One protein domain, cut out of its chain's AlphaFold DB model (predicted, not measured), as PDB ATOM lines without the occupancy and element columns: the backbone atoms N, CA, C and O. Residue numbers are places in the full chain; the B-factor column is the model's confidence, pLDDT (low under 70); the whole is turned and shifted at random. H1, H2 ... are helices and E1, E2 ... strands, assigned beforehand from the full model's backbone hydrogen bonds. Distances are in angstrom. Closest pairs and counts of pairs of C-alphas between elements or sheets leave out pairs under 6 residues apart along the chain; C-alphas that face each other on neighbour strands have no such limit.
ATOM      1  N   ILE A  10      53.871  45.838  -0.955       88.62
ATOM      2  CA  ILE A  10      53.531  44.565  -0.322       88.62
ATOM      3  C   ILE A  10      54.767  43.699  -0.044       88.62
ATOM      4  O   ILE A  10      54.958  43.290   1.094       88.62
ATOM      5  N   GLN A  11      55.617  43.422  -1.036       89.25
ATOM      6  CA  GLN A  11      56.802  42.569  -0.862       89.25
ATOM      7  C   GLN A  11      57.760  43.145   0.183       89.25
ATOM      8  O   GLN A  11      58.264  42.405   1.026       89.25
ATOM      9  N   THR A  12      57.949  44.467   0.176       89.88
ATOM     10  CA  THR A  12      58.754  45.153   1.197       89.88
ATOM     11  C   THR A  12      58.151  44.951   2.589       89.88
ATOM     12  O   THR A  12      58.857  44.569   3.519       89.88
ATOM     13  N   MET A  13      56.833  45.133   2.736       92.94
ATOM     14  CA  MET A  13      56.134  44.886   4.001       92.94
ATOM     15  C   MET A  13      56.292  43.426   4.462       92.94
ATOM     16  O   MET A  13      56.611  43.179   5.623       92.94
ATOM     17  N   LEU A  14      56.099  42.445   3.577       92.50
ATOM     18  CA  LEU A  14      56.167  41.020   3.930       92.50
ATOM     19  C   LEU A  14      57.582  40.595   4.353       92.50
ATOM     20  O   LEU A  14      57.728  39.863   5.335       92.50
ATOM     21  N   GLN A  15      58.618  41.133   3.702       91.88
ATOM     22  CA  GLN A  15      60.022  40.924   4.080       91.88
ATOM     23  C   GLN A  15      60.377  41.523   5.450       91.88
ATOM     24  O   GLN A  15      61.243  40.981   6.136       91.88
ATOM     25  N   THR A  16      59.700  42.594   5.876       93.81
ATOM     26  CA  THR A  16      59.875  43.193   7.211       93.81
ATOM     27  C   THR A  16      59.251  42.342   8.321       93.81
ATOM     28  O   THR A  16      59.759  42.321   9.445       93.81
ATOM     29  N   TYR A  17      58.188  41.585   8.027       93.00
ATOM     30  CA  TYR A  17      57.468  40.766   9.014       93.00
ATOM     31  C   TYR A  17      57.502  39.255   8.705       93.00
ATOM     32  O   TYR A  17      56.448  38.611   8.724       93.00
ATOM     33  N   PRO A  18      58.672  38.619   8.507       91.50
ATOM     34  CA  PRO A  18      58.753  37.217   8.069       91.50
ATOM     35  C   PRO A  18      58.244  36.225   9.132       91.50
ATOM     36  O   PRO A  18      57.829  35.105   8.831       91.50
ATOM     37  N   ASN A  19      58.252  36.646  10.401       91.31
ATOM     38  CA  ASN A  19      57.815  35.835  11.536       91.31
ATOM     39  C   ASN A  19      56.300  35.901  11.779       91.31
ATOM     40  O   ASN A  19      55.765  35.087  12.535       91.31
ATOM     41  N   PHE A  20      55.593  36.844  11.151       93.56
ATOM     42  CA  PHE A  20      54.144  36.935  11.279       93.56
ATOM     43  C   PHE A  20      53.492  35.871  10.404       93.56
ATOM     44  O   PHE A  20      53.744  35.780   9.204       93.56
ATOM     45  N   LYS A  21      52.595  35.078  10.997       93.50
ATOM     46  CA  LYS A  21      51.813  34.087  10.246       93.50
ATOM     47  C   LYS A  21      51.002  34.735   9.125       93.50
ATOM     48  O   LYS A  21      50.958  34.189   8.031       93.50
ATOM     49  N   GLY A  22      50.449  35.927   9.374       93.19
ATOM     50  CA  GLY A  22      49.722  36.704   8.371       93.19
ATOM     51  C   GLY A  22      50.551  37.008   7.123       93.19
ATOM     52  O   GLY A  22      49.991  37.024   6.032       93.19
ATOM     53  N   SER A  23      51.873  37.166   7.254       94.12
ATOM     54  CA  SER A  23      52.742  37.447   6.106       94.12
ATOM     55  C   SER A  23      52.827  36.239   5.192       94.12
ATOM     56  O   SER A  23      52.628  36.363   3.993       94.12
ATOM     57  N   LYS A  24      52.985  35.047   5.777       94.44
ATOM     58  CA  LYS A  24      53.018  33.779   5.035       94.44
ATOM     59  C   LYS A  24      51.704  33.503   4.305       94.44
ATOM     60  O   LYS A  24      51.711  32.955   3.211       94.44
ATOM     61  N   VAL A  25      50.578  33.886   4.914       94.19
ATOM     62  CA  VAL A  25      49.254  33.776   4.287       94.19
ATOM     63  C   VAL A  25      49.163  34.664   3.046       94.19
ATOM     64  O   VAL A  25      48.736  34.198   1.992       94.19
ATOM     65  N   ILE A  26      49.570  35.930   3.166       93.25
ATOM     66  CA  ILE A  26      49.545  36.877   2.046       93.25
ATOM     67  C   ILE A  26      50.540  36.450   0.962       93.25
ATOM     68  O   ILE A  26      50.155  36.428  -0.199       93.25
ATOM     69  N   ASP A  27      51.759  36.038   1.323       92.75
ATOM     70  CA  ASP A  27      52.759  35.513   0.379       92.75
ATOM     71  C   ASP A  27      52.207  34.335  -0.434       92.75
ATOM     72  O   ASP A  27      52.341  34.305  -1.656       92.75
ATOM     73  N   LEU A  28      51.545  33.375   0.224       92.31
ATOM     74  CA  LEU A  28      50.955  32.219  -0.454       92.31
ATOM     75  C   LEU A  28      49.861  32.639  -1.444       92.31
ATOM     76  O   LEU A  28      49.809  32.129  -2.560       92.31
ATOM     77  N   LEU A  29      48.995  33.571  -1.050       91.50
ATOM     78  CA  LEU A  29      47.946  34.104  -1.919       91.50
ATOM     79  C   LEU A  29      48.509  34.889  -3.102       91.50
ATOM     80  O   LEU A  29      47.991  34.800  -4.209       91.50
ATOM     81  N   TYR A  30      49.591  35.620  -2.870       88.56
ATOM     82  CA  TYR A  30      50.279  36.386  -3.894       88.56
ATOM     83  C   TYR A  30      51.022  35.473  -4.891       88.56
ATOM     84  O   TYR A  30      51.121  35.794  -6.072       88.56
ATOM     85  N   ALA A  31      51.491  34.301  -4.445       88.56
ATOM     86  CA  ALA A  31      52.059  33.258  -5.305       88.56
ATOM     87  C   ALA A  31      51.002  32.486  -6.121       88.56
ATOM     88  O   ALA A  31      51.333  31.887  -7.145       88.56
ATOM     89  N   HIS A  32      49.740  32.514  -5.683       89.06
ATOM     90  CA  HIS A  32      48.598  31.879  -6.343       89.06
ATOM     91  C   HIS A  32      47.475  32.902  -6.602       89.06
ATOM     92  O   HIS A  32      46.373  32.761  -6.056       89.06
ATOM     93  N   PRO A  33      47.736  33.945  -7.414       89.06
ATOM     94  CA  PRO A  33      46.745  34.972  -7.694       89.06
ATOM     95  C   PRO A  33      45.537  34.377  -8.418       89.06
ATOM     96  O   PRO A  33      45.617  33.328  -9.065       89.06
ATOM     97  N   ASP A  34      44.399  35.045  -8.274       88.62
ATOM     98  CA  ASP A  34      43.130  34.706  -8.916       88.62
ATOM     99  C   ASP A  34      42.631  33.267  -8.662       88.62
ATOM    100  O   ASP A  34      41.748  32.755  -9.355       88.62
ATOM    101  N   THR A  35      43.164  32.614  -7.627       87.88
ATOM    102  CA  THR A  35      42.839  31.234  -7.269       87.88
ATOM    103  C   THR A  35      42.146  31.208  -5.908       87.88
ATOM    104  O   THR A  35      42.757  31.572  -4.903       87.88
ATOM    105  N   PRO A  36      40.869  30.790  -5.823       90.06
ATOM    106  CA  PRO A  36      40.200  30.640  -4.540       90.06
ATOM    107  C   PRO A  36      40.744  29.413  -3.798       90.06
ATOM    108  O   PRO A  36      40.641  28.283  -4.276       90.06
ATOM    109  N   ILE A  37      41.290  29.635  -2.603       90.69
ATOM    110  CA  ILE A  37      41.858  28.592  -1.744       90.69
ATOM    111  C   ILE A  37      40.992  28.461  -0.482       90.69
ATOM    112  O   ILE A  37      40.874  29.436   0.267       90.69
ATOM    113  N   PRO A  38      40.406  27.284  -0.197       90.06
ATOM    114  CA  PRO A  38      39.679  27.054   1.050       90.06
ATOM    115  C   PRO A  38      40.550  27.286   2.279       90.06
ATOM    116  O   PRO A  38      41.737  26.949   2.285       90.06
ATOM    117  N   ALA A  39      39.963  27.835   3.337       91.00
ATOM    118  CA  ALA A  39      40.683  28.213   4.548       91.00
ATOM    119  C   ALA A  39      41.435  27.028   5.180       91.00
ATOM    120  O   ALA A  39      42.604  27.156   5.550       91.00
ATOM    121  N   ALA A  40      40.807  25.855   5.255       88.88
ATOM    122  CA  ALA A  40      41.441  24.667   5.814       88.88
ATOM    123  C   ALA A  40      42.569  24.129   4.918       88.88
ATOM    124  O   ALA A  40      43.508  23.517   5.428       88.88
ATOM    125  N   ASP A  41      42.485  24.314   3.599       90.25
ATOM    126  CA  ASP A  41      43.542  23.911   2.661       90.25
ATOM    127  C   ASP A  41      44.723  24.877   2.728       90.25
ATOM    128  O   ASP A  41      45.873  24.449   2.707       90.25
ATOM    129  N   MET A  42      44.452  26.171   2.896       91.44
ATOM    130  CA  MET A  42      45.475  27.183   3.134       91.44
ATOM    131  C   MET A  42      46.258  26.914   4.422       91.44
ATOM    132  O   MET A  42      47.485  26.965   4.422       91.44
ATOM    133  N   GLU A  43      45.568  26.586   5.516       91.75
ATOM    134  CA  GLU A  43      46.225  26.247   6.781       91.75
ATOM    135  C   GLU A  43      47.128  25.010   6.629       91.75
ATOM    136  O   GLU A  43      48.262  25.003   7.114       91.75
ATOM    137  N   LEU A  44      46.675  23.984   5.898       90.38
ATOM    138  CA  LEU A  44      47.498  22.815   5.579       90.38
ATOM    139  C   LEU A  44      48.694  23.165   4.689       90.38
ATOM    140  O   LEU A  44      49.798  22.700   4.974       90.38
ATOM    141  N   ALA A  45      48.499  23.987   3.656       92.06
ATOM    142  CA  ALA A  45      49.560  24.408   2.741       92.06
ATOM    143  C   ALA A  45      50.700  25.087   3.505       92.06
ATOM    144  O   ALA A  45      51.869  24.756   3.313       92.06
ATOM    145  N   LEU A  46      50.352  25.976   4.438       92.25
ATOM    146  CA  LEU A  46      51.311  26.701   5.268       92.25
ATOM    147  C   LEU A  46      52.018  25.799   6.287       92.25
ATOM    148  O   LEU A  46      53.218  25.956   6.509       92.25
ATOM    149  N   ASN A  47      51.294  24.863   6.907       90.38
ATOM    150  CA  ASN A  47      51.851  23.979   7.934       90.38
ATOM    151  C   ASN A  47      52.757  22.890   7.348       90.38
ATOM    152  O   ASN A  47      53.793  22.577   7.931       90.38
ATOM    153  N   LEU A  48      52.356  22.307   6.218       89.31
ATOM    154  CA  LEU A  48      53.066  21.205   5.566       89.31
ATOM    155  C   LEU A  48      54.024  21.678   4.467       89.31
ATOM    156  O   LEU A  48      54.776  20.864   3.944       89.31
ATOM    157  N   GLN A  49      54.005  22.972   4.128       89.31
ATOM    158  CA  GLN A  49      54.814  23.570   3.061       89.31
ATOM    159  C   GLN A  49      54.600  22.886   1.702       89.31
ATOM    160  O   GLN A  49      55.541  22.633   0.954       89.31
ATOM    161  N   ILE A  50      53.341  22.579   1.386       88.94
ATOM    162  CA  ILE A  50      52.937  21.943   0.128       88.94
ATOM    163  C   ILE A  50      52.031  22.876  -0.685       88.94
ATOM    164  O   ILE A  50      51.263  23.640  -0.094       88.94
ATOM    165  N   PRO A  51      52.071  22.813  -2.029       87.75
ATOM    166  CA  PRO A  51      51.230  23.659  -2.868       87.75
ATOM    167  C   PRO A  51      49.727  23.439  -2.607       87.75
ATOM    168  O   PRO A  51      49.294  22.283  -2.505       87.75
ATOM    169  N   PRO A  52      48.903  24.506  -2.588       87.19
ATOM    170  CA  PRO A  52      47.450  24.402  -2.431       87.19
ATOM    171  C   PRO A  52      46.795  23.470  -3.460       87.19
ATOM    172  O   PRO A  52      45.897  22.705  -3.112       87.19
ATOM    173  N   ASP A  53      47.291  23.459  -4.702       83.75
ATOM    174  CA  ASP A  53      46.794  22.582  -5.771       83.75
ATOM    175  C   ASP A  53      46.958  21.096  -5.445       83.75
ATOM    176  O   ASP A  53      46.096  20.279  -5.775       83.75
ATOM    177  N   PHE A  54      48.061  20.735  -4.787       84.44
ATOM    178  CA  PHE A  54      48.301  19.359  -4.372       84.44
ATOM    179  C   PHE A  54      47.301  18.946  -3.290       84.44
ATOM    180  O   PHE A  54      46.745  17.851  -3.358       84.44
ATOM    181  N   ILE A  55      47.022  19.828  -2.329       84.75
ATOM    182  CA  ILE A  55      46.027  19.570  -1.282       84.75
ATOM    183  C   ILE A  55      44.642  19.442  -1.900       84.75
ATOM    184  O   ILE A  55      43.964  18.453  -1.648       84.75
ATOM    185  N   ASN A  56      44.242  20.386  -2.753       79.44
ATOM    186  CA  ASN A  56      42.920  20.393  -3.376       79.44
ATOM    187  C   ASN A  56      42.638  19.080  -4.134       79.44
ATOM    188  O   ASN A  56      41.554  18.515  -4.020       79.44
ATOM    189  N   ARG A  57      43.644  18.542  -4.836       79.50
ATOM    190  CA  ARG A  57      43.519  17.287  -5.596       79.50
ATOM    191  C   ARG A  57      43.499  16.026  -4.733       79.50
ATOM    192  O   ARG A  57      42.890  15.042  -5.140       79.50
ATOM    193  N   ASN A  58      44.186  16.027  -3.591       76.25
ATOM    194  CA  ASN A  58      44.429  14.809  -2.804       76.25
ATOM    195  C   ASN A  58      43.667  14.769  -1.473       76.25
ATOM    196  O   ASN A  58      43.584  13.714  -0.844       76.25
ATOM    197  N   ARG A  59      43.111  15.897  -1.023       75.31
ATOM    198  CA  ARG A  59      42.377  15.983   0.233       75.31
ATOM    199  C   ARG A  59      40.911  15.667   0.004       75.31
ATOM    200  O   ARG A  59      40.183  16.383  -0.678       75.31
ATOM    201  N   ASP A 123      36.830  24.645   7.818       79.31
ATOM    202  CA  ASP A 123      37.022  25.899   7.094       79.31
ATOM    203  C   ASP A 123      36.665  27.112   7.955       79.31
ATOM    204  O   ASP A 123      37.455  28.052   7.997       79.31
ATOM    205  N   SER A 124      35.567  27.100   8.720       83.44
ATOM    206  CA  SER A 124      35.256  28.217   9.631       83.44
ATOM    207  C   SER A 124      36.320  28.401  10.715       83.44
ATOM    208  O   SER A 124      36.764  29.521  10.974       83.44
ATOM    209  N   LYS A 125      36.790  27.308  11.332       86.31
ATOM    210  CA  LYS A 125      37.846  27.384  12.360       86.31
ATOM    211  C   LYS A 125      39.183  27.843  11.778       86.31
ATOM    212  O   LYS A 125      39.900  28.619  12.414       86.31
ATOM    213  N   ALA A 126      39.546  27.342  10.599       89.31
ATOM    214  CA  ALA A 126      40.744  27.771   9.888       89.31
ATOM    215  C   ALA A 126      40.636  29.250   9.497       89.31
ATOM    216  O   ALA A 126      41.566  30.018   9.740       89.31
ATOM    217  N   TYR A 127      39.476  29.670   8.994       92.00
ATOM    218  CA  TYR A 127      39.187  31.052   8.630       92.00
ATOM    219  C   TYR A 127      39.387  32.004   9.810       92.00
ATOM    220  O   TYR A 127      40.115  32.986   9.668       92.00
ATOM    221  N   ASP A 128      38.822  31.703  10.982       91.56
ATOM    222  CA  ASP A 128      38.959  32.563  12.165       91.56
ATOM    223  C   ASP A 128      40.427  32.751  12.580       91.56
ATOM    224  O   ASP A 128      40.846  33.857  12.941       91.56
ATOM    225  N   ARG A 129      41.232  31.684  12.490       93.38
ATOM    226  CA  ARG A 129      42.672  31.724  12.789       93.38
ATOM    227  C   ARG A 129      43.441  32.546  11.756       93.38
ATOM    228  O   ARG A 129      44.136  33.488  12.135       93.38
ATOM    229  N   LEU A 130      43.264  32.243  10.470       94.56
ATOM    230  CA  LEU A 130      43.930  32.939   9.366       94.56
ATOM    231  C   LEU A 130      43.567  34.427   9.341       94.56
ATOM    232  O   LEU A 130      44.441  35.284   9.225       94.56
ATOM    233  N   ARG A 131      42.287  34.755   9.540       94.81
ATOM    234  CA  ARG A 131      41.809  36.136   9.658       94.81
ATOM    235  C   ARG A 131      42.531  36.876  10.777       94.81
ATOM    236  O   ARG A 131      43.007  37.987  10.553       94.81
ATOM    237  N   LYS A 132      42.622  36.276  11.969       95.69
ATOM    238  CA  LYS A 132      43.309  36.885  13.114       95.69
ATOM    239  C   LYS A 132      44.788  37.134  12.818       95.69
ATOM    240  O   LYS A 132      45.303  38.191  13.188       95.69
ATOM    241  N   ASP A 133      45.453  36.195  12.154       95.69
ATOM    242  CA  ASP A 133      46.868  36.308  11.796       95.69
ATOM    243  C   ASP A 133      47.107  37.441  10.783       95.69
ATOM    244  O   ASP A 133      48.023  38.247  10.968       95.69
ATOM    245  N   ILE A 134      46.246  37.567   9.766       95.88
ATOM    246  CA  ILE A 134      46.288  38.669   8.790       95.88
ATOM    247  C   ILE A 134      45.995  40.010   9.474       95.88
ATOM    248  O   ILE A 134      46.739  40.970   9.296       95.88
ATOM    249  N   ASP A 135      44.937  40.094  10.282       96.44
ATOM    250  CA  ASP A 135      44.552  41.338  10.959       96.44
ATOM    251  C   ASP A 135      45.638  41.815  11.931       96.44
ATOM    252  O   ASP A 135      45.866  43.017  12.070       96.44
ATOM    253  N   THR A 136      46.327  40.883  12.594       97.19
ATOM    254  CA  THR A 136      47.471  41.186  13.468       97.19
ATOM    255  C   THR A 136      48.622  41.810  12.684       97.19
ATOM    256  O   THR A 136      49.147  42.840  13.107       97.19
ATOM    257  N   LEU A 137      48.977  41.231  11.533       96.69
ATOM    258  CA  LEU A 137      49.999  41.789  10.650       96.69
ATOM    259  C   LEU A 137      49.616  43.192  10.174       96.69
ATOM    260  O   LEU A 137      50.393  44.123  10.347       96.69
ATOM    261  N   LEU A 138      48.420  43.354   9.601       96.38
ATOM    262  CA  LEU A 138      48.018  44.627   9.000       96.38
ATOM    263  C   LEU A 138      47.970  45.754  10.032       96.38
ATOM    264  O   LEU A 138      48.396  46.863   9.735       96.38
ATOM    265  N   LYS A 139      47.523  45.468  11.262       96.94
ATOM    266  CA  LYS A 139      47.557  46.443  12.361       96.94
ATOM    267  C   LYS A 139      48.976  46.851  12.744       96.94
ATOM    268  O   LYS A 139      49.179  48.005  13.107       96.94
ATOM    269  N   GLN A 140      49.928  45.918  12.725       96.81
ATOM    270  CA  GLN A 140      51.323  46.229  13.030       96.81
ATOM    271  C   GLN A 140      51.959  47.039  11.895       96.81
ATOM    272  O   GLN A 140      52.516  48.102  12.144       96.81
ATOM    273  N   ALA A 141      51.777  46.602  10.650       95.00
ATOM    274  CA  ALA A 141      52.278  47.285   9.463       95.00
ATOM    275  C   ALA A 141      51.731  48.720   9.335       95.00
ATOM    276  O   ALA A 141      52.471  49.644   9.008       95.00
ATOM    277  N   GLU A 142      50.451  48.931   9.654       95.00
ATOM    278  CA  GLU A 142      49.814  50.255   9.642       95.00
ATOM    279  C   GLU A 142      50.413  51.196  10.702       95.00
ATOM    280  O   GLU A 142      50.616  52.376  10.422       95.00
ATOM    281  N   LYS A 143      50.773  50.681  11.888       95.44
ATOM    282  CA  LYS A 143      51.474  51.460  12.927       95.44
ATOM    283  C   LYS A 143      52.895  51.842  12.526       95.44
ATOM    284  O   LYS A 143      53.349  52.925  12.880       95.44
ATOM    285  N   ASP A 144      53.568  50.966  11.794       93.75
ATOM    286  CA  ASP A 144      54.974  51.127  11.419       93.75
ATOM    287  C   ASP A 144      55.156  51.912  10.103       93.75
ATOM    288  O   ASP A 144      56.279  52.078   9.630       93.75
ATOM    289  N   GLY A 145      54.067  52.424   9.513       92.44
ATOM    290  CA  GLY A 145      54.105  53.328   8.357       92.44
ATOM    291  C   GLY A 145      53.880  52.676   6.989       92.44
ATOM    292  O   GLY A 145      53.939  53.369   5.977       92.44
ATOM    293  N   TYR A 146      53.548  51.384   6.922       93.25
ATOM    294  CA  TYR A 146      53.260  50.665   5.668       93.25
ATOM    295  C   TYR A 146      51.803  50.840   5.193       93.25
ATOM    296  O   TYR A 146      51.169  49.897   4.714       93.25
ATOM    297  N   SER A 147      51.234  52.038   5.343       91.75
ATOM    298  CA  SER A 147      49.814  52.316   5.071       91.75
ATOM    299  C   SER A 147      49.405  52.032   3.622       91.75
ATOM    300  O   SER A 147      48.322  51.497   3.386       91.75
ATOM    301  N   GLU A 148      50.286  52.316   2.661       91.62
ATOM    302  CA  GLU A 148      50.081  52.013   1.240       91.62
ATOM    303  C   GLU A 148      49.948  50.504   0.998       91.62
ATOM    304  O   GLU A 148      48.943  50.045   0.454       91.62
ATOM    305  N   ALA A 149      50.910  49.711   1.480       91.12
ATOM    306  CA  ALA A 149      50.886  48.255   1.352       91.12
ATOM    307  C   ALA A 149      49.631  47.653   2.005       91.12
ATOM    308  O   ALA A 149      48.959  46.802   1.420       91.12
ATOM    309  N   VAL A 150      49.263  48.150   3.191       93.62
ATOM    310  CA  VAL A 150      48.042  47.743   3.898       93.62
ATOM    311  C   VAL A 150      46.787  48.065   3.081       93.62
ATOM    312  O   VAL A 150      45.869  47.244   3.034       93.62
ATOM    313  N   ALA A 151      46.729  49.226   2.423       92.31
ATOM    314  CA  ALA A 151      45.603  49.608   1.575       92.31
ATOM    315  C   ALA A 151      45.479  48.705   0.339       92.31
ATOM    316  O   ALA A 151      44.368  48.289   0.004       92.31
ATOM    317  N   ILE A 152      46.596  48.351  -0.305       91.19
ATOM    318  CA  ILE A 152      46.590  47.410  -1.436       91.19
ATOM    319  C   ILE A 152      46.114  46.033  -0.965       91.19
ATOM    320  O   ILE A 152      45.196  45.477  -1.565       91.19
ATOM    321  N   VAL A 153      46.633  45.514   0.155       91.69
ATOM    322  CA  VAL A 153      46.173  44.227   0.704       91.69
ATOM    323  C   VAL A 153      44.678  44.258   1.010       91.69
ATOM    324  O   VAL A 153      43.965  43.346   0.607       91.69
ATOM    325  N   LYS A 154      44.169  45.298   1.682       92.38
ATOM    326  CA  LYS A 154      42.729  45.421   1.987       92.38
ATOM    327  C   LYS A 154      41.858  45.462   0.719       92.38
ATOM    328  O   LYS A 154      40.709  45.040   0.786       92.38
ATOM    329  N   ARG A 155      42.393  45.954  -0.404       90.00
ATOM    330  CA  ARG A 155      41.704  46.052  -1.702       90.00
ATOM    331  C   ARG A 155      41.708  44.735  -2.481       90.00
ATOM    332  O   ARG A 155      40.682  44.374  -3.041       90.00
ATOM    333  N   CYS A 156      42.848  44.046  -2.523       89.44
ATOM    334  CA  CYS A 156      43.042  42.853  -3.358       89.44
ATOM    335  C   CYS A 156      42.645  41.554  -2.644       89.44
ATOM    336  O   CYS A 156      42.342  40.555  -3.291       89.44
ATOM    337  N   LEU A 157      42.665  41.540  -1.307       91.44
ATOM    338  CA  LEU A 157      42.396  40.345  -0.516       91.44
ATOM    339  C   LEU A 157      40.897  40.153  -0.270       91.44
ATOM    340  O   LEU A 157      40.294  40.817   0.578       91.44
ATOM    341  N   HIS A 158      40.331  39.134  -0.905       91.44
ATOM    342  CA  HIS A 158      38.996  38.638  -0.600       91.44
ATOM    343  C   HIS A 158      39.073  37.521   0.444       91.44
ATOM    344  O   HIS A 158      39.913  36.621   0.376       91.44
ATOM    345  N   ARG A 159      38.188  37.598   1.443       85.94
ATOM    346  CA  ARG A 159      38.182  36.709   2.610       85.94
ATOM    347  C   ARG A 159      36.821  36.040   2.775       85.94
ATOM    348  O   ARG A 159      35.790  36.651   2.506       85.94
ATOM    349  N   GLY A 160      36.831  34.819   3.291       80.50
ATOM    350  CA  GLY A 160      35.659  34.003   3.592       80.50
ATOM    351  C   GLY A 160      36.097  32.561   3.837       80.50
ATOM    352  O   GLY A 160      37.277  32.313   4.075       80.50
ATOM    353  N   LEU A 161      35.181  31.596   3.705       81.12
ATOM    354  CA  LEU A 161      35.563  30.173   3.724       81.12
ATOM    355  C   LEU A 161      36.580  29.826   2.618       81.12
ATOM    356  O   LEU A 161      37.309  28.850   2.745       81.12
ATOM    357  N   ASN A 162      36.675  30.667   1.582       87.12
ATOM    358  CA  ASN A 162      37.783  30.701   0.636       87.12
ATOM    359  C   ASN A 162      38.500  32.057   0.714       87.12
ATOM    360  O   ASN A 162      37.853  33.104   0.799       87.12
ATOM    361  N   PHE A 163      39.826  32.026   0.634       91.38
ATOM    362  CA  PHE A 163      40.684  33.193   0.461       91.38
ATOM    363  C   PHE A 163      41.084  33.334  -1.007       91.38
ATOM    364  O   PHE A 163      41.294  32.335  -1.694       91.38
ATOM    365  N   PHE A 164      41.187  34.570  -1.482       92.19
ATOM    366  CA  PHE A 164      41.483  34.874  -2.880       92.19
ATOM    367  C   PHE A 164      42.191  36.231  -2.983       92.19
ATOM    368  O   PHE A 164      41.847  37.161  -2.249       92.19
ATOM    369  N   TRP A 165      43.163  36.341  -3.888       92.12
ATOM    370  CA  TRP A 165      43.851  37.592  -4.212       92.12
ATOM    371  C   TRP A 165      43.505  38.030  -5.635       92.12
ATOM    372  O   TRP A 165      43.846  37.318  -6.577       92.12
ATOM    373  N   ASP A 166      42.851  39.185  -5.785       89.00
ATOM    374  CA  ASP A 166      42.552  39.782  -7.095       89.00
ATOM    375  C   ASP A 166      43.791  40.507  -7.628       89.00
ATOM    376  O   ASP A 166      44.151  41.583  -7.137       89.00
ATOM    377  N   SER A 167      44.446  39.932  -8.638       85.19
ATOM    378  CA  SER A 167      45.665  40.515  -9.219       85.19
ATOM    379  C   SER A 167      45.417  41.851  -9.927       85.19
ATOM    380  O   SER A 167      46.315  42.690 -10.020       85.19
ATOM    381  N   ARG A 168      44.182  42.109 -10.369       81.31
ATOM    382  CA  ARG A 168      43.818  43.336 -11.095       81.31
ATOM    383  C   ARG A 168      43.745  44.549 -10.171       81.31
ATOM    384  O   ARG A 168      43.879  45.681 -10.621       81.31
ATOM    385  N   CYS A 169      43.552  44.323  -8.873       77.50
ATOM    386  CA  CYS A 169      43.489  45.380  -7.866       77.50
ATOM    387  C   CYS A 169      44.874  45.938  -7.487       77.50
ATOM    388  O   CYS A 169      44.945  47.016  -6.894       77.50
ATOM    389  N   SER A 170      45.961  45.228  -7.821       61.91
ATOM    390  CA  SER A 170      47.346  45.677  -7.600       61.91
ATOM    391  C   SER A 170      47.899  46.584  -8.706       61.91
ATOM    392  O   SER A 170      48.928  47.215  -8.501       61.91
TER     393      SER A 170
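AT A GLANCE: This is residues 10 to 59 and 123 to 170 of the 172 residues of an uncharacterized protein of Cloacimonas acidaminovorans (strain Evry) (UniProt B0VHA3). One long helix, H5, is the spine of an elongated domain; H2 packs across its middle part, H3 meets its first part to make a corner, and H6 folds back along its last part. H1 packs on H2 and H6, H4 packs on H3 near one end of the longest axis, and the short strand E1 leads to H7, which packs on H6. The printed part has 98 residues, mostly helix, with seven named helices and one named strand in the order H1 H2 H3 H4 H5 H6 E1 H7. It is compact, with a radius of gyration of the C-alphas of 12.7 A and spans of 41 by 27 by 22 A.

HOW THE PARTS SIT: H1, residues 10 to 16, and H2, residues 21 to 31, form a helical hairpin and only just touch, with 3 pairs of C-alphas within 8 A, the closest those of Leu 14 and Ser 23. H3, residues 39 to 48, touches H4, residues 52 to 58, closest at the C-alphas of Ala 45 and Pro 52, 5.6 A. H5, residues 123 to 143, touches H2 with residues 130 to 137 alone, about perpendicular at 80 degrees, the C-alphas of Gly 22 and Ile 134 closest at 4.0 A. H5 touches H3 with residues 123 to 130 alone, closest at Ala 40 and Asp 123, C-alphas 4.8 A apart. H6, residues 147 to 156, forms a helical hairpin with H5, a shallow tilt of 27 degrees, opposite ways. H6 touches H1, the closest C-alphas being those of Ile 10 and Ala 149, 4.8 A, and H7, residues 167 to 170. E1, residues 162 to 165, pairs with no named strand, but its residues 162 to 163 pair antiparallel with residues 37 to 38. In H1 to H6 every O i to N i+4 pair is within hydrogen-bond range; H7 is too short for such a pair.

IN THESE COORDINATES: H1 begins at C-alpha 10, (53.531, 44.565, -0.322). H5 runs 29.9 A from C-alpha 123, (37.022, 25.899, 7.094), H2 15.6 A and H6 14.4 A. H7 ends at C-alpha 170, (47.346, 45.677, -7.600).

THE WHOLE: The two C-alphas farthest apart, of Asn 58 and Gly 145, are 41.3 A apart. Residues 60 to 122 are not printed, with 13.2 A from C-alpha 59 to C-alpha 123. Of the links printed whole, none is long. Residue 170 has a pLDDT under 70.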